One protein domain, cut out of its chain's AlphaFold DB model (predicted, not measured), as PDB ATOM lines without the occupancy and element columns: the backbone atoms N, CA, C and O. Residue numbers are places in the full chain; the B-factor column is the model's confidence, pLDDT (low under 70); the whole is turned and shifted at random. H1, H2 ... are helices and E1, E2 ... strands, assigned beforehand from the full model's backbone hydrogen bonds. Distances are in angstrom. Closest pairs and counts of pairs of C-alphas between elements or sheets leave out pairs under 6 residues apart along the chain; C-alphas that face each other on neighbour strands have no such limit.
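What this domain is: This is residues 224 to 358 of the 1115 residues of an uncharacterized protein of Thermoprotei archaeon (UniProt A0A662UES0). What shape is this? Two five-stranded antiparallel sheets, E7 E6 E5 E4 E10 and E1 E2 E3 E9 E8, face each other as a sandwich with their strands crossed at 56 degrees; the short helix H2 grazes both sheets at one end and H1 is on the first sheet at the other end. The facing parts are 9.8 A apart centre to centre, their best planes only 3 degrees apart. What does it hold? The 135 printed residues include ten named strands and two named helices, in the order E1 E2 E3 H1 E4 E5 E6 E7 E8 E9 H2 E10, and the class is mostly strand. The whole is compact, with a radius of gyration of the C-alphas of 15.5 A and spans of 44 by 34 by 28 A.

How they stand to each other: How is the twisted sheet built? E4, residues 282 to 291, E5, 300 to 307, E6, 310 to 317, and E7, 320 to 325, form a meander, each strand the antiparallel neighbour of the one before, with N 302 and O 288 at 2.8 A, N 314 and O 303 at 2.8 A, and N 322 and O 315 at 3.0 A, within hydrogen-bond range. E10, residues 355 to 358, is an edge strand, staggered beside residues 290 to 291 of E4, with N 291 and O 357 at 2.9 A. And the other sheet? E1, residues 233 to 235, E2, 251 to 258, and E3, 262 to 269, form a second meander, with N 254 and O 234 at 3.0 A and N 255 and O 266 at 2.9 A. E9, residues 337 to 343, is the antiparallel neighbour of E3, with N 340 and O 265 at 2.9 A, and forms a hairpin with E8, residues 330 to 333, with N 332 and O 339 at 2.9 A. Where are the helices? H1, residues 275 to 278, is on the twisted sheet at a height of 7.4 A, its closest C-alphas to E5 being Met 278 and Gly 307, 5.1 A apart. H2, residues 344 to 347, only grazes both sheets; both helices are too short for an O i to N i+4 pair, and in each the one O i to N i+3 pair is within range.

Where its parts are: Where do the strands begin and end? C-alpha 233 opens E1 at (18.668, 49.722, 82.534), and C-alpha 358 ends E10 at (26.918, 43.608, 89.252). Which are longest? E4 measures 29.9 A from first to last C-alpha, E3 and E5 22.9 A each, and E6 22.2 A.

The domain as a whole: How far does it reach? The two C-alphas farthest apart, Tyr 242 and Asp 350, are 47.4 A apart, and the printed part has no cut. Which link is long? The link E1 to E2 has 15 residues, 236 to 250, with C-alphas 14 to 28 A from the mean of all C-alphas. Where is confidence low? The mean pLDDT of the printed part is 72.2, and 52 residues are under 70, among them 237 to 249, 270 to 282 and 307 to 328.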
ATOM      1  N   ALA A 224       4.826  49.960  87.612       70.38
ATOM      2  CA  ALA A 224       5.977  50.209  86.736       70.38
ATOM      3  C   ALA A 224       6.103  51.665  86.210       70.38
ATOM      4  O   ALA A 224       7.192  52.067  85.788       70.38
ATOM      5  N   ASP A 225       5.023  52.457  86.233       75.56
ATOM      6  CA  ASP A 225       5.002  53.870  85.815       75.56
ATOM      7  C   ASP A 225       5.758  54.813  86.774       75.56
ATOM      8  O   ASP A 225       6.095  55.934  86.382       75.56
ATOM      9  N   GLU A 226       6.064  54.375  88.003       78.25
ATOM     10  CA  GLU A 226       6.869  55.144  88.967       78.25
ATOM     11  C   GLU A 226       8.350  55.239  88.552       78.25
ATOM     12  O   GLU A 226       9.059  56.173  88.933       78.25
ATOM     13  N   TRP A 227       8.807  54.325  87.693       83.81
ATOM     14  CA  TRP A 227      10.193  54.203  87.251       83.81
ATOM     15  C   TRP A 227      10.491  55.044  86.001       83.81
ATOM     16  O   TRP A 227       9.872  54.872  84.944       83.81
ATOM     17  N   LEU A 228      11.517  55.897  86.033       70.00
ATOM     18  CA  LEU A 228      11.820  56.805  84.925       70.00
ATOM     19  C   LEU A 228      12.467  56.056  83.747       70.00
ATOM     20  O   LEU A 228      13.300  55.165  83.895       70.00
ATOM     21  N   LYS A 229      12.153  56.478  82.512       66.69
ATOM     22  CA  LYS A 229      12.783  55.917  81.295       66.69
ATOM     23  C   LYS A 229      14.309  56.077  81.257       66.69
ATOM     24  O   LYS A 229      14.956  55.316  80.551       66.69
ATOM     25  N   LYS A 230      14.842  57.073  81.971       64.31
ATOM     26  CA  LYS A 230      16.265  57.447  82.022       64.31
ATOM     27  C   LYS A 230      17.054  56.757  83.141       64.31
ATOM     28  O   LYS A 230      18.237  57.054  83.284       64.31
ATOM     29  N   ASP A 231      16.398  55.943  83.964       68.38
ATOM     30  CA  ASP A 231      17.077  55.204  85.027       68.38
ATOM     31  C   ASP A 231      17.964  54.113  84.425       68.38
ATOM     32  O   ASP A 231      17.720  53.711  83.279       68.38
ATOM     33  N   PRO A 232      18.998  53.659  85.150       72.19
ATOM     34  CA  PRO A 232      19.892  52.639  84.639       72.19
ATOM     35  C   PRO A 232      19.127  51.363  84.306       72.19
ATOM     36  O   PRO A 232      18.264  50.921  85.067       72.19
ATOM     37  N   GLN A 233      19.409  50.824  83.124       78.38
ATOM     38  CA  GLN A 233      18.668  49.722  82.534       78.38
ATOM     39  C   GLN A 233      19.646  48.705  81.984       78.38
ATOM     40  O   GLN A 233      20.379  49.002  81.042       78.38
ATOM     41  N   LEU A 234      19.602  47.516  82.563       83.44
ATOM     42  CA  LEU A 234      20.188  46.329  81.967       83.44
ATOM     43  C   LEU A 234      19.136  45.749  81.035       83.44
ATOM     44  O   LEU A 234      17.969  45.676  81.420       83.44
ATOM     45  N   ILE A 235      19.522  45.443  79.801       80.12
ATOM     46  CA  ILE A 235      18.622  44.910  78.781       80.12
ATOM     47  C   ILE A 235      19.176  43.564  78.370       80.12
ATOM     48  O   ILE A 235      20.336  43.492  77.961       80.12
ATOM     49  N   ASP A 236      18.321  42.559  78.445       76.50
ATOM     50  CA  ASP A 236      18.599  41.251  77.892       76.50
ATOM     51  C   ASP A 236      18.313  41.257  76.388       76.50
ATOM     52  O   ASP A 236      17.199  41.624  75.973       76.50
ATOM     53  N   PRO A 237      19.297  40.971  75.521       69.12
ATOM     54  CA  PRO A 237      18.996  40.661  74.132       69.12
ATOM     55  C   PRO A 237      18.127  39.388  74.042       69.12
ATOM     56  O   PRO A 237      18.278  38.501  74.857       69.12
ATOM     57  N   PRO A 238      17.235  39.246  73.043       63.97
ATOM     58  CA  PRO A 238      16.412  38.040  72.915       63.97
ATOM     59  C   PRO A 238      17.239  36.755  72.736       63.97
ATOM     60  O   PRO A 238      18.047  36.676  71.807       63.97
ATOM     61  N   ASP A 239      16.942  35.735  73.540       60.59
ATOM     62  CA  ASP A 239      17.745  34.504  73.676       60.59
ATOM     63  C   ASP A 239      17.485  33.443  72.593       60.59
ATOM     64  O   ASP A 239      18.294  32.541  72.373       60.59
ATOM     65  N   ASN A 240      16.359  33.544  71.869       57.00
ATOM     66  CA  ASN A 240      15.976  32.637  70.777       57.00
ATOM     67  C   ASN A 240      15.014  33.325  69.776       57.00
ATOM     68  O   ASN A 240      14.265  34.230  70.137       57.00
ATOM     69  N   THR A 241      15.020  32.913  68.501       50.81
ATOM     70  CA  THR A 241      14.219  33.525  67.414       50.81
ATOM     71  C   THR A 241      13.165  32.609  66.779       50.81
ATOM     72  O   THR A 241      12.457  33.066  65.881       50.81
ATOM     73  N   TYR A 242      13.024  31.345  67.208       53.44
ATOM     74  CA  TYR A 242      12.245  30.362  66.434       53.44
ATOM     75  C   TYR A 242      10.937  29.853  67.067       53.44
ATOM     76  O   TYR A 242      10.067  29.427  66.308       53.44
ATOM     77  N   VAL A 243      10.731  29.931  68.392       55.50
ATOM     78  CA  VAL A 243       9.483  29.457  69.034       55.50
ATOM     79  C   VAL A 243       9.090  30.342  70.227       55.50
ATOM     80  O   VAL A 243       9.728  30.310  71.272       55.50
ATOM     81  N   ASN A 244       8.012  31.124  70.089       55.56
ATOM     82  CA  ASN A 244       7.570  32.082  71.118       55.56
ATOM     83  C   ASN A 244       7.075  31.412  72.415       55.56
ATOM     84  O   ASN A 244       7.186  31.998  73.481       55.56
ATOM     85  N   SER A 245       6.549  30.183  72.353       53.94
ATOM     86  CA  SER A 245       6.087  29.444  73.541       53.94
ATOM     87  C   SER A 245       7.226  28.930  74.429       53.94
ATOM     88  O   SER A 245       6.962  28.354  75.476       53.94
ATOM     89  N   TRP A 246       8.487  29.115  74.036       55.50
ATOM     90  CA  TRP A 246       9.659  28.741  74.836       55.50
ATOM     91  C   TRP A 246      10.290  29.935  75.567       55.50
ATOM     92  O   TRP A 246      11.281  29.756  76.261       55.50
ATOM     93  N   GLN A 247       9.708  31.135  75.448       54.59
ATOM     94  CA  GLN A 247      10.187  32.376  76.082       54.59
ATOM     95  C   GLN A 247       9.332  32.807  77.288       54.59
ATOM     96  O   GLN A 247       9.334  33.975  77.691       54.59
ATOM     97  N   TYR A 248       8.578  31.874  77.881       64.25
ATOM     98  CA  TYR A 248       7.728  32.170  79.033       64.25
ATOM     99  C   TYR A 248       8.550  32.736  80.191       64.25
ATOM    100  O   TYR A 248       9.436  32.071  80.712       64.25
ATOM    101  N   GLY A 249       8.209  33.954  80.618       65.88
ATOM    102  CA  GLY A 249       8.856  34.607  81.752       65.88
ATOM    103  C   GLY A 249      10.278  35.112  81.487       65.88
ATOM    104  O   GLY A 249      10.966  35.377  82.457       65.88
ATOM    105  N   ASN A 250      10.699  35.297  80.229       73.31
ATOM    106  CA  ASN A 250      12.030  35.825  79.884       73.31
ATOM    107  C   ASN A 250      12.289  37.192  80.545       73.31
ATOM    108  O   ASN A 250      11.593  38.154  80.214       73.31
ATOM    109  N   LEU A 251      13.267  37.290  81.444       80.44
ATOM    110  CA  LEU A 251      13.860  38.500  82.000       80.44
ATOM    111  C   LEU A 251      14.427  39.407  80.901       80.44
ATOM    112  O   LEU A 251      15.588  39.388  80.563       80.44
ATOM    113  N   THR A 252      13.624  40.334  80.400       79.25
ATOM    114  CA  THR A 252      14.072  41.297  79.375       79.25
ATOM    115  C   THR A 252      14.906  42.451  79.909       79.25
ATOM    116  O   THR A 252      15.604  43.131  79.149       79.25
ATOM    117  N   LYS A 253      14.706  42.821  81.179       83.81
ATOM    118  CA  LYS A 253      15.192  44.106  81.676       83.81
ATOM    119  C   LYS A 253      15.223  44.198  83.187       83.81
ATOM    120  O   LYS A 253      14.252  43.840  83.845       83.81
ATOM    121  N   VAL A 254      16.260  44.849  83.709       87.88
ATOM    122  CA  VAL A 254      16.343  45.241  85.123       87.88
ATOM    123  C   VAL A 254      16.526  46.748  85.249       87.88
ATOM    124  O   VAL A 254      17.372  47.341  84.574       87.88
ATOM    125  N   LYS A 255      15.723  47.382  86.113       88.44
ATOM    126  CA  LYS A 255      15.931  48.762  86.573       88.44
ATOM    127  C   LYS A 255      16.333  48.773  88.037       88.44
ATOM    128  O   LYS A 255      15.813  47.991  88.824       88.44
ATOM    129  N   ILE A 256      17.208  49.711  88.387       87.38
ATOM    130  CA  ILE A 256      17.733  49.859  89.745       87.38
ATOM    131  C   ILE A 256      17.609  51.318  90.178       87.38
ATOM    132  O   ILE A 256      17.981  52.233  89.439       87.38
ATOM    133  N   ALA A 257      17.076  51.531  91.377       88.06
ATOM    134  CA  ALA A 257      16.934  52.835  92.011       88.06
ATOM    135  C   ALA A 257      17.165  52.707  93.520       88.06
ATOM    136  O   ALA A 257      17.160  51.609  94.064       88.06
ATOM    137  N   ALA A 258      17.356  53.818  94.221       88.75
ATOM    138  CA  ALA A 258      17.470  53.795  95.678       88.75
ATOM    139  C   ALA A 258      16.851  55.038  96.318       88.75
ATOM    140  O   ALA A 258      16.626  56.049  95.658       88.75
ATOM    141  N   ASN A 259      16.620  54.991  97.624       87.25
ATOM    142  CA  ASN A 259      16.409  56.181  98.446       87.25
ATOM    143  C   ASN A 259      17.291  56.119  99.703       87.25
ATOM    144  O   ASN A 259      18.174  55.273  99.806       87.25
ATOM    145  N   ASP A 260      17.053  57.004 100.669       84.69
ATOM    146  CA  ASP A 260      17.841  57.060 101.908       84.69
ATOM    147  C   ASP A 260      17.681  55.815 102.811       84.69
ATOM    148  O   ASP A 260      18.364  55.702 103.823       84.69
ATOM    149  N   THR A 261      16.770  54.896 102.482       85.38
ATOM    150  CA  THR A 261      16.381  53.756 103.331       85.38
ATOM    151  C   THR A 261      16.363  52.406 102.615       85.38
ATOM    152  O   THR A 261      16.542  51.394 103.284       85.38
ATOM    153  N   HIS A 262      16.160  52.365 101.296       88.31
ATOM    154  CA  HIS A 262      15.990  51.129 100.530       88.31
ATOM    155  C   HIS A 262      16.730  51.176  99.189       88.31
ATOM    156  O   HIS A 262      16.834  52.233  98.558       88.31
ATOM    157  N   LEU A 263      17.181  50.005  98.745       88.44
ATOM    158  CA  LEU A 263      17.536  49.711  97.360       88.44
ATOM    159  C   LEU A 263      16.317  49.070  96.680       88.44
ATOM    160  O   LEU A 263      15.750  48.118  97.212       88.44
ATOM    161  N   PHE A 264      15.921  49.593  95.522       88.31
ATOM    162  CA  PHE A 264      14.786  49.109  94.738       88.31
ATOM    163  C   PHE A 264      15.255  48.483  93.432       88.31
ATOM    164  O   PHE A 264      16.122  49.032  92.744       88.31
ATOM    165  N   MET A 265      14.622  47.378  93.054       88.44
ATOM    166  CA  MET A 265      14.875  46.668  91.806       88.44
ATOM    167  C   MET A 265      13.557  46.304  91.128       88.44
ATOM    168  O   MET A 265      12.619  45.865  91.789       88.44
ATOM    169  N   LEU A 266      13.499  46.487  89.809       88.25
ATOM    170  CA  LEU A 266      12.378  46.073  88.966       88.25
ATOM    171  C   LEU A 266      12.890  45.152  87.861       88.25
ATOM    172  O   LEU A 266      13.593  45.604  86.955       88.25
ATOM    173  N   PHE A 267      12.473  43.895  87.912       87.06
ATOM    174  CA  PHE A 267      12.729  42.862  86.915       87.06
ATOM    175  C   PHE A 267      11.532  42.809  85.968       87.06
ATOM    176  O   PHE A 267      10.401  42.651  86.413       87.06
ATOM    177  N   THR A 268      11.742  42.997  84.668       85.75
ATOM    178  CA  THR A 268      10.678  42.987  83.649       85.75
ATOM    179  C   THR A 268      10.802  41.749  82.791       85.75
ATOM    180  O   THR A 268      11.902  41.460  82.318       85.75
ATOM    181  N   VAL A 269       9.677  41.100  82.493       80.06
ATOM    182  CA  VAL A 269       9.638  39.950  81.593       80.06
ATOM    183  C   VAL A 269       8.856  40.221  80.298       80.06
ATOM    184  O   VAL A 269       7.971  41.080  80.280       80.06
ATOM    185  N   ASN A 270       9.213  39.551  79.193       67.19
ATOM    186  CA  ASN A 270       8.617  39.799  77.863       67.19
ATOM    187  C   ASN A 270       7.171  39.281  77.763       67.19
ATOM    188  O   ASN A 270       6.297  39.939  77.191       67.19
ATOM    189  N   ASP A 271       6.943  38.104  78.346       66.56
ATOM    190  CA  ASP A 271       5.684  37.363  78.328       66.56
ATOM    191  C   ASP A 271       4.956  37.409  79.678       66.56
ATOM    192  O   ASP A 271       5.312  38.154  80.589       66.56
ATOM    193  N   ARG A 272       3.874  36.636  79.783       66.00
ATOM    194  CA  ARG A 272       3.099  36.483  81.009       66.00
ATOM    195  C   ARG A 272       3.794  35.501  81.959       66.00
ATOM    196  O   ARG A 272       4.025  34.366  81.565       66.00
ATOM    197  N   ILE A 273       4.025  35.888  83.212       62.94
ATOM    198  CA  ILE A 273       4.238  34.968  84.340       62.94
ATOM    199  C   ILE A 273       2.854  34.402  84.709       62.94
ATOM    200  O   ILE A 273       1.991  35.168  85.162       62.94
ATOM    201  N   PRO A 274       2.560  33.111  84.462       56.78
ATOM    202  CA  PRO A 274       1.249  32.542  84.757       56.78
ATOM    203  C   PRO A 274       0.923  32.674  86.245       56.78
ATOM    204  O   PRO A 274       1.705  32.278  87.101       56.78
ATOM    205  N   LYS A 275      -0.271  33.184  86.575       52.47
ATOM    206  CA  LYS A 275      -0.749  33.228  87.972       52.47
ATOM    207  C   LYS A 275      -0.941  31.829  88.578       52.47
ATOM    208  O   LYS A 275      -1.055  31.714  89.793       52.47
ATOM    209  N   GLU A 276      -1.003  30.799  87.739       51.31
ATOM    210  CA  GLU A 276      -1.147  29.386  88.107       51.31
ATOM    211  C   GLU A 276       0.133  28.805  88.740       51.31
ATOM    212  O   GLU A 276       0.012  27.977  89.639       51.31
ATOM    213  N   ILE A 277       1.323  29.356  88.432       53.25
ATOM    214  CA  ILE A 277       2.606  29.044  89.111       53.25
ATOM    215  C   ILE A 277       2.511  29.247  90.635       53.25
ATOM    216  O   ILE A 277       3.224  28.612  91.396       53.25
ATOM    217  N   MET A 278       1.595  30.101  91.105       53.03
ATOM    218  CA  MET A 278       1.425  30.423  92.526       53.03
ATOM    219  C   MET A 278       0.500  29.453  93.288       53.03
ATOM    220  O   MET A 278       0.211  29.704  94.459       53.03
ATOM    221  N   ARG A 279      -0.048  28.414  92.637       49.19
ATOM    222  CA  ARG A 279      -1.044  27.496  93.234       49.19
ATOM    223  C   ARG A 279      -0.643  26.017  93.268       49.19
ATOM    224  O   ARG A 279      -1.245  25.289  94.048       49.19
ATOM    225  N   SER A 280       0.357  25.614  92.491       52.88
ATOM    226  CA  SER A 280       0.970  24.271  92.453       52.88
ATOM    227  C   SER A 280       2.489  24.446  92.631       52.88
ATOM    228  O   SER A 280       2.914  25.599  92.574       52.88
ATOM    229  N   PRO A 281       3.328  23.426  92.902       62.16
ATOM    230  CA  PRO A 281       4.658  23.597  93.511       62.16
ATOM    231  C   PRO A 281       5.747  24.219  92.600       62.16
ATOM    232  O   PRO A 281       6.928  23.939  92.736       62.16
ATOM    233  N   SER A 282       5.392  25.139  91.710       67.31
ATOM    234  CA  SER A 282       6.325  25.986  90.977       67.31
ATOM    235  C   SER A 282       6.729  27.243  91.773       67.31
ATOM    236  O   SER A 282       5.975  27.771  92.599       67.31
ATOM    237  N   SER A 283       7.924  27.758  91.494       73.50
ATOM    238  CA  SER A 283       8.470  28.982  92.082       73.50
ATOM    239  C   SER A 283       9.328  29.768  91.089       73.50
ATOM    240  O   SER A 283       9.816  29.265  90.078       73.50
ATOM    241  N   ILE A 284       9.494  31.055  91.373       76.94
ATOM    242  CA  ILE A 284      10.347  31.974  90.627       76.94
ATOM    243  C   ILE A 284      11.504  32.350  91.522       76.94
ATOM    244  O   ILE A 284      11.296  32.877  92.617       76.94
ATOM    245  N   HIS A 285      12.717  32.090  91.055       81.00
ATOM    246  CA  HIS A 285      13.928  32.433  91.770       81.00
ATOM    247  C   HIS A 285      14.677  33.549  91.048       81.00
ATOM    248  O   HIS A 285      14.875  33.477  89.842       81.00
ATOM    249  N   ILE A 286      15.135  34.571  91.766       83.25
ATOM    250  CA  ILE A 286      16.043  35.586  91.211       83.25
ATOM    251  C   ILE A 286      17.361  35.506  91.959       83.25
ATOM    252  O   ILE A 286      17.370  35.639  93.182       83.25
ATOM    253  N   LYS A 287      18.460  35.315  91.227       84.50
ATOM    254  CA  LYS A 287      19.827  35.296  91.760       84.50
ATOM    255  C   LYS A 287      20.592  36.515  91.282       84.50
ATOM    256  O   LYS A 287      20.564  36.835  90.095       84.50
ATOM    257  N   MET A 288      21.279  37.193  92.195       84.88
ATOM    258  CA  MET A 288      22.170  38.298  91.852       84.88
ATOM    259  C   MET A 288      23.421  38.306  92.717       84.88
ATOM    260  O   MET A 288      23.346  38.098  93.926       84.88
ATOM    261  N   GLU A 289      24.547  38.660  92.109       85.19
ATOM    262  CA  GLU A 289      25.812  38.897  92.806       85.19
ATOM    263  C   GLU A 289      26.178  40.386  92.739       85.19
ATOM    264  O   GLU A 289      26.352  40.946  91.650       85.19
ATOM    265  N   LEU A 290      26.247  41.027  93.910       85.56
ATOM    266  CA  LEU A 290      26.355  42.476  94.084       85.56
ATOM    267  C   LEU A 290      27.678  42.878  94.745       85.56
ATOM    268  O   LEU A 290      28.127  42.247  95.703       85.56
ATOM    269  N   ASP A 291      28.229  43.989  94.269       84.81
ATOM    270  CA  ASP A 291      29.405  44.679  94.800       84.81
ATOM    271  C   ASP A 291      29.034  46.145  95.084       84.81
ATOM    272  O   ASP A 291      28.627  46.897  94.192       84.81
ATOM    273  N   PHE A 292      29.086  46.533  96.356       82.88
ATOM    274  CA  PHE A 292      28.706  47.864  96.826       82.88
ATOM    275  C   PHE A 292      29.897  48.816  96.939       82.88
ATOM    276  O   PHE A 292      29.691  50.032  97.018       82.88
ATOM    277  N   GLU A 293      31.121  48.291  96.934       76.50
ATOM    278  CA  GLU A 293      32.356  49.037  97.117       76.50
ATOM    279  C   GLU A 293      33.328  48.640  96.003       76.50
ATOM    280  O   GLU A 293      33.865  47.553  96.076       76.50
ATOM    281  N   PRO A 294      33.623  49.507  95.014       69.19
ATOM    282  CA  PRO A 294      34.228  49.144  93.723       69.19
ATOM    283  C   PRO A 294      35.653  48.563  93.845       69.19
ATOM    284  O   PRO A 294      36.650  49.238  93.562       69.19
ATOM    285  N   ASP A 295      35.740  47.320  94.303       76.00
ATOM    286  CA  ASP A 295      36.943  46.567  94.634       76.00
ATOM    287  C   ASP A 295      37.038  45.254  93.839       76.00
ATOM    288  O   ASP A 295      38.099  44.612  93.831       76.00
ATOM    289  N   GLY A 296      35.971  44.912  93.112       71.06
ATOM    290  CA  GLY A 296      35.905  43.773  92.214       71.06
ATOM    291  C   GLY A 296      35.677  42.449  92.937       71.06
ATOM    292  O   GLY A 296      36.090  41.398  92.430       71.06
ATOM    293  N   GLN A 297      35.075  42.466  94.127       78.00
ATOM    294  CA  GLN A 297      34.633  41.283  94.861       78.00
ATOM    295  C   GLN A 297      33.129  41.338  95.151       78.00
ATOM    296  O   GLN A 297      32.551  42.384  95.397       78.00
ATOM    297  N   VAL A 298      32.488  40.165  95.174       76.94
ATOM    298  CA  VAL A 298      31.082  40.049  95.586       76.94
ATOM    299  C   VAL A 298      30.965  40.320  97.088       76.94
ATOM    300  O   VAL A 298      31.468  39.538  97.904       76.94
ATOM    301  N   ASP A 299      30.260  41.392  97.445       78.06
ATOM    302  CA  ASP A 299      29.927  41.752  98.824       78.06
ATOM    303  C   ASP A 299      28.723  40.953  99.333       78.06
ATOM    304  O   ASP A 299      28.736  40.401 100.443       78.06
ATOM    305  N   LYS A 300      27.662  40.890  98.518       81.75
ATOM    306  CA  LYS A 300      26.399  40.216  98.844       81.75
ATOM    307  C   LYS A 300      25.858  39.456  97.641       81.75
ATOM    308  O   LYS A 300      25.845  39.961  96.524       81.75
ATOM    309  N   GLY A 301      25.340  38.267  97.909       79.31
ATOM    310  CA  GLY A 301      24.450  37.549  97.019       79.31
ATOM    311  C   GLY A 301      22.999  37.739  97.449       79.31
ATOM    312  O   GLY A 301      22.675  37.739  98.639       79.31
ATOM    313  N   LEU A 302      22.128  37.931  96.471       79.50
ATOM    314  CA  LEU A 302      20.694  38.062  96.662       79.50
ATOM    315  C   LEU A 302      20.003  36.872  96.007       79.50
ATOM    316  O   LEU A 302      20.220  36.615  94.825       79.50
ATOM    317  N   TYR A 303      19.155  36.184  96.770       80.12
ATOM    318  CA  TYR A 303      18.327  35.090  96.287       80.12
ATOM    319  C   TYR A 303      16.871  35.284  96.702       80.12
ATOM    320  O   TYR A 303      16.524  35.215  97.877       80.12
ATOM    321  N   ILE A 304      16.004  35.572  95.740       77.88
ATOM    322  CA  ILE A 304      14.578  35.832  95.979       77.88
ATOM    323  C   ILE A 304      13.790  34.611  95.521       77.88
ATOM    324  O   ILE A 304      14.005  34.190  94.392       77.88
ATOM    325  N   ILE A 305      12.881  34.081  96.345       76.81
ATOM    326  CA  ILE A 305      12.021  32.933  96.017       76.81
ATOM    327  C   ILE A 305      10.555  33.363  96.130       76.81
ATOM    328  O   ILE A 305      10.099  33.769  97.200       76.81
ATOM    329  N   LEU A 306       9.813  33.266  95.026       72.75
ATOM    330  CA  LEU A 306       8.399  33.639  94.934       72.75
ATOM    331  C   LEU A 306       7.581  32.445  94.432       72.75
ATOM    332  O   LEU A 306       7.730  32.053  93.278       72.75
ATOM    333  N   GLY A 307       6.728  31.854  95.269       67.12
ATOM    334  CA  GLY A 307       5.924  30.679  94.898       67.12
ATOM    335  C   GLY A 307       5.581  29.805  96.103       67.12
ATOM    336  O   GLY A 307       5.838  30.206  97.231       67.12
ATOM    337  N   SER A 308       4.950  28.643  95.883       55.47
ATOM    338  CA  SER A 308       4.729  27.606  96.918       55.47
ATOM    339  C   SER A 308       4.132  28.075  98.268       55.47
ATOM    340  O   SER A 308       4.383  27.491  99.316       55.47
ATOM    341  N   GLY A 309       3.307  29.126  98.287       52.78
ATOM    342  CA  GLY A 309       2.698  29.620  99.532       52.78
ATOM    343  C   GLY A 309       3.662  30.317 100.507       52.78
ATOM    344  O   GLY A 309       3.248  30.633 101.623       52.78
ATOM    345  N   THR A 310       4.903  30.601 100.092       53.62
ATOM    346  CA  THR A 310       5.918  31.338 100.864       53.62
ATOM    347  C   THR A 310       6.548  32.452 100.022       53.62
ATOM    348  O   THR A 310       6.987  32.223  98.899       53.62
ATOM    349  N   GLU A 311       6.612  33.671 100.557       60.38
ATOM    350  CA  GLU A 311       7.313  34.810  99.944       60.38
ATOM    351  C   GLU A 311       8.593  35.080 100.748       60.38
ATOM    352  O   GLU A 311       8.539  35.681 101.826       60.38
ATOM    353  N   GLU A 312       9.746  34.604 100.262       63.22
ATOM    354  CA  GLU A 312      11.017  34.664 100.999       63.22
ATOM    355  C   GLU A 312      12.126  35.380 100.214       63.22
ATOM    356  O   GLU A 312      12.310  35.179  99.011       63.22
ATOM    357  N   VAL A 313      12.912  36.207 100.913       59.62
ATOM    358  CA  VAL A 313      14.111  36.863 100.373       59.62
ATOM    359  C   VAL A 313      15.323  36.452 101.208       59.62
ATOM    360  O   VAL A 313      15.462  36.817 102.378       59.62
ATOM    361  N   HIS A 314      16.225  35.702 100.585       66.00
ATOM    362  CA  HIS A 314      17.469  35.214 101.168       66.00
ATOM    363  C   HIS A 314      18.620  36.139 100.762       66.00
ATOM    364  O   HIS A 314      18.825  36.413  99.579       66.00
ATOM    365  N   ILE A 315      19.380  36.647 101.737       61.06
ATOM    366  CA  ILE A 315      20.553  37.490 101.480       61.06
ATOM    367  C   ILE A 315      21.768  36.796 102.086       61.06
ATOM    368  O   ILE A 315      21.926  36.704 103.301       61.06
ATOM    369  N   TYR A 316      22.653  36.302 101.229       64.38
ATOM    370  CA  TYR A 316      23.872  35.638 101.668       64.38
ATOM    371  C   TYR A 316      25.072  36.561 101.479       64.38
ATOM    372  O   TYR A 316      25.172  37.332 100.530       64.38
ATOM    373  N   SER A 317      26.006  36.509 102.418       54.16
ATOM    374  CA  SER A 317      27.327  37.115 102.277       54.16
ATOM    375  C   SER A 317      28.380  36.017 102.329       54.16
ATOM    376  O   SER A 317      28.137  34.949 102.889       54.16
ATOM    377  N   ARG A 318      29.592  36.283 101.831       46.41
ATOM    378  CA  ARG A 318      30.723  35.332 101.877       46.41
ATOM    379  C   ARG A 318      31.085  34.833 103.293       46.41
ATOM    380  O   ARG A 318      31.920  33.939 103.423       46.41
ATOM    381  N   HIS A 319      30.504  35.419 104.347       41.19
ATOM    382  CA  HIS A 319      30.832  35.158 105.750       41.19
ATOM    383  C   HIS A 319      29.628  34.895 106.677       41.19
ATOM    384  O   HIS A 319      29.848  34.571 107.845       41.19
ATOM    385  N   SER A 320      28.388  34.987 106.185       51.66
ATOM    386  CA  SER A 320      27.163  34.602 106.904       51.66
ATOM    387  C   SER A 320      25.954  34.587 105.963       51.66
ATOM    388  O   SER A 320      25.844  35.440 105.078       51.66
ATOM    389  N   GLU A 321      25.039  33.646 106.182       52.25
ATOM    390  CA  GLU A 321      23.686  33.667 105.621       52.25
ATOM    391  C   GLU A 321      22.782  34.452 106.579       52.25
ATOM    392  O   GLU A 321      22.675  34.103 107.755       52.25
ATOM    393  N   GLU A 322      22.165  35.535 106.104       55.62
ATOM    394  CA  GLU A 322      21.138  36.261 106.852       55.62
ATOM    395  C   GLU A 322      19.816  36.170 106.084       55.62
ATOM    396  O   GLU A 322      19.649  36.717 104.993       55.62
ATOM    397  N   THR A 323      18.843  35.461 106.650       53.78
ATOM    398  CA  THR A 323      17.488  35.411 106.104       53.78
ATOM    399  C   THR A 323      16.714  36.652 106.529       53.78
ATOM    400  O   THR A 323      16.585  36.957 107.716       53.78
ATOM    401  N   CYS A 324      16.174  37.383 105.555       54.06
ATOM    402  CA  CYS A 324      15.266  38.492 105.811       54.06
ATOM    403  C   CYS A 324      13.858  38.055 105.403       54.06
ATOM    404  O   CYS A 324      13.457  38.188 104.249       54.06
ATOM    405  N   GLY A 325      13.107  37.498 106.352       52.62
ATOM    406  CA  GLY A 325      11.710  37.137 106.116       52.62
ATOM    407  C   GLY A 325      10.825  38.367 105.904       52.62
ATOM    408  O   GLY A 325      11.128  39.476 106.362       52.62
ATOM    409  N   TYR A 326       9.682  38.172 105.250       43.78
ATOM    410  CA  TYR A 326       8.581  39.130 105.317       43.78
ATOM    411  C   TYR A 326       8.267  39.407 106.808       43.78
ATOM    412  O   TYR A 326       8.124  38.450 107.575       43.78
ATOM    413  N   PRO A 327       8.208  40.676 107.273       51.47
ATOM    414  CA  PRO A 327       7.849  41.877 106.516       51.47
ATOM    415  C   PRO A 327       8.980  42.908 106.315       51.47
ATOM    416  O   PRO A 327       8.687  44.080 106.076       51.47
ATOM    417  N   THR A 328      10.257  42.553 106.488       65.12
ATOM    418  CA  THR A 328      11.350  43.549 106.436       65.12
ATOM    419  C   THR A 328      11.815  43.891 105.020       65.12
ATOM    420  O   THR A 328      12.120  45.052 104.768       65.12
ATOM    421  N   CYS A 329      11.816  42.940 104.084       72.12
ATOM    422  CA  CYS A 329      11.896  43.223 102.646       72.12
ATOM    423  C   CYS A 329      10.479  43.339 102.068       72.12
ATOM    424  O   CYS A 329       9.574  42.643 102.526       72.12
ATOM    425  N   ILE A 330      10.288  44.201 101.067       76.94
ATOM    426  CA  ILE A 330       9.000  44.353 100.377       76.94
ATOM    427  C   ILE A 330       9.142  43.759  98.981       76.94
ATOM    428  O   ILE A 330      10.052  44.141  98.246       76.94
ATOM    429  N   VAL A 331       8.251  42.841  98.622       77.56
ATOM    430  CA  VAL A 331       8.172  42.264  97.279       77.56
ATOM    431  C   VAL A 331       6.755  42.443  96.762       77.56
ATOM    432  O   VAL A 331       5.804  42.167  97.487       77.56
ATOM    433  N   GLU A 332       6.632  42.898  95.523       78.00
ATOM    434  CA  GLU A 332       5.375  42.961  94.786       78.00
ATOM    435  C   GLU A 332       5.628  42.489  93.356       78.00
ATOM    436  O   GLU A 332       6.657  42.799  92.761       78.00
ATOM    437  N   PHE A 333       4.712  41.731  92.767       74.88
ATOM    438  CA  PHE A 333       4.902  41.217  91.414       74.88
ATOM    439  C   PHE A 333       3.580  41.130  90.656       74.88
ATOM    440  O   PHE A 333       2.490  41.056  91.219       74.88
ATOM    441  N   SER A 334       3.680  41.147  89.332       73.94
ATOM    442  CA  SER A 334       2.559  40.977  88.415       73.94
ATOM    443  C   SER A 334       2.859  39.870  87.415       73.94
ATOM    444  O   SER A 334       3.879  39.192  87.489       73.94
ATOM    445  N   ASP A 335       1.987  39.716  86.423       70.75
ATOM    446  CA  ASP A 335       2.249  38.802  85.326       70.75
ATOM    447  C   ASP A 335       3.324  39.310  84.346       70.75
ATOM    448  O   ASP A 335       3.610  38.615  83.383       70.75
ATOM    449  N   LYS A 336       3.928  40.489  84.557       76.94
ATOM    450  CA  LYS A 336       4.942  41.070  83.651       76.94
ATOM    451  C   LYS A 336       6.195  41.621  84.322       76.94
ATOM    452  O   LYS A 336       7.143  41.991  83.628       76.94
ATOM    453  N   PHE A 337       6.207  41.758  85.642       81.31
ATOM    454  CA  PHE A 337       7.369  42.270  86.362       81.31
ATOM    455  C   PHE A 337       7.368  41.826  87.822       81.31
ATOM    456  O   PHE A 337       6.316  41.514  88.377       81.31
ATOM    457  N   ILE A 338       8.545  41.878  88.437       83.12
ATOM    458  CA  ILE A 338       8.790  41.654  89.862       83.12
ATOM    459  C   ILE A 338       9.487  42.905  90.400       83.12
ATOM    460  O   ILE A 338      10.460  43.378  89.814       83.12
ATOM    461  N   GLU A 339       8.976  43.462  91.489       85.94
ATOM    462  CA  GLU A 339       9.474  44.656  92.158       85.94
ATOM    463  C   GLU A 339       9.895  44.312  93.587       85.94
ATOM    464  O   GLU A 339       9.146  43.703  94.347       85.94
ATOM    465  N   VAL A 340      11.115  44.697  93.953       85.81
ATOM    466  CA  VAL A 340      11.708  44.365  95.250       85.81
ATOM    467  C   VAL A 340      12.296  45.614  95.882       85.81
ATOM    468  O   VAL A 340      13.015  46.372  95.231       85.81
ATOM    469  N   GLY A 341      12.013  45.813  97.167       86.75
ATOM    470  CA  GLY A 341      12.593  46.844  98.018       86.75
ATOM    471  C   GLY A 341      13.321  46.214  99.197       86.75
ATOM    472  O   GLY A 341      12.699  45.599 100.063       86.75
ATOM    473  N   ILE A 342      14.637  46.405  99.246       85.38
ATOM    474  CA  ILE A 342      15.505  45.860 100.294       85.38
ATOM    475  C   ILE A 342      15.975  47.009 101.185       85.38
ATOM    476  O   ILE A 342      16.582  47.954 100.668       85.38
ATOM    477  N   PRO A 343      15.738  46.972 102.508       86.38
ATOM    478  CA  PRO A 343      16.252  48.001 103.398       86.38
ATOM    479  C   PRO A 343      17.780  48.007 103.392       86.38
ATOM    480  O   PRO A 343      18.423  46.966 103.536       86.38
ATOM    481  N   LEU A 344      18.376  49.195 103.305       85.94
ATOM    482  CA  LEU A 344      19.832  49.361 103.306       85.94
ATOM    483  C   LEU A 344      20.476  48.787 104.578       85.94
ATOM    484  O   LEU A 344      21.570  48.238 104.516       85.94
ATOM    485  N   SER A 345      19.758  48.808 105.706       81.81
ATOM    486  CA  SER A 345      20.212  48.200 106.960       81.81
ATOM    487  C   SER A 345      20.410  46.685 106.867       81.81
ATOM    488  O   SER A 345      21.296  46.166 107.536       81.81
ATOM    489  N   VAL A 346      19.622  45.980 106.045       77.31
ATOM    490  CA  VAL A 346      19.766  44.528 105.822       77.31
ATOM    491  C   VAL A 346      20.981  44.243 104.932       77.31
ATOM    492  O   VAL A 346      21.677  43.248 105.105       77.31
ATOM    493  N   LEU A 347      21.307  45.162 104.020       77.12
ATOM    494  CA  LEU A 347      22.530  45.092 103.215       77.12
ATOM    495  C   LEU A 347      23.791  45.488 104.007       77.12
ATOM    496  O   LEU A 347      24.900  45.300 103.512       77.12
ATOM    497  N   GLY A 348      23.643  46.003 105.234       77.62
ATOM    498  CA  GLY A 348      24.748  46.529 106.039       77.62
ATOM    499  C   GLY A 348      25.226  47.917 105.594       77.62
ATOM    500  O   GLY A 348      26.372  48.278 105.849       77.62
ATOM    501  N   LEU A 349      24.365  48.692 104.926       80.19
ATOM    502  CA  LEU A 349      24.666  50.011 104.372       80.19
ATOM    503  C   LEU A 349      23.954  51.126 105.154       80.19
ATOM    504  O   LEU A 349      22.748  51.074 105.389       80.19
ATOM    505  N   ASP A 350      24.688  52.192 105.484       81.44
ATOM    506  CA  ASP A 350      24.133  53.388 106.144       81.44
ATOM    507  C   ASP A 350      23.459  54.370 105.160       81.44
ATOM    508  O   ASP A 350      22.723  55.270 105.566       81.44
ATOM    509  N   LYS A 351      23.758  54.248 103.861       83.88
ATOM    510  CA  LYS A 351      23.225  55.068 102.760       83.88
ATOM    511  C   LYS A 351      23.353  54.311 101.438       83.88
ATOM    512  O   LYS A 351      24.177  53.409 101.328       83.88
ATOM    513  N   ALA A 352      22.581  54.711 100.431       80.75
ATOM    514  CA  ALA A 352      22.643  54.091  99.112       80.75
ATOM    515  C   ALA A 352      24.037  54.250  98.459       80.75
ATOM    516  O   ALA A 352      24.669  55.306  98.621       80.75
ATOM    517  N   PRO A 353      24.508  53.241  97.703       80.31
ATOM    518  CA  PRO A 353      25.756  53.328  96.952       80.31
ATOM    519  C   PRO A 353      25.620  54.319  95.785       80.31
ATOM    520  O   PRO A 353      24.560  54.447  95.173       80.31
ATOM    521  N   ASN A 354      26.707  55.026  95.454       78.31
ATOM    522  CA  ASN A 354      26.739  55.912  94.278       78.31
ATOM    523  C   ASN A 354      26.934  55.125  92.966       78.31
ATOM    524  O   ASN A 354      26.497  55.571  91.904       78.31
ATOM    525  N   THR A 355      27.592  53.968  93.057       82.88
ATOM    526  CA  THR A 355      27.844  53.018  91.971       82.88
ATOM    527  C   THR A 355      27.621  51.618  92.530       82.88
ATOM    528  O   THR A 355      28.101  51.343  93.622       82.88
ATOM    529  N   LEU A 356      26.891  50.772  91.806       86.62
ATOM    530  CA  LEU A 356      26.657  49.369  92.143       86.62
ATOM    531  C   LEU A 356      27.341  48.490  91.092       86.62
ATOM    532  O   LEU A 356      27.027  48.620  89.904       86.62
ATOM    533  N   GLY A 357      28.260  47.632  91.525       85.19
ATOM    534  CA  GLY A 357      28.845  46.573  90.716       85.19
ATOM    535  C   GLY A 357      27.916  45.362  90.673       85.19
ATOM    536  O   GLY A 357      27.318  44.978  91.680       85.19
ATOM    537  N   ILE A 358      27.753  44.787  89.485       85.06
ATOM    538  CA  ILE A 358      26.918  43.608  89.252       85.06
ATOM    539  C   ILE A 358      27.758  42.594  88.490       85.06
ATOM    540  O   ILE A 358      28.337  42.934  87.453       85.06
TER     541      ILE A 358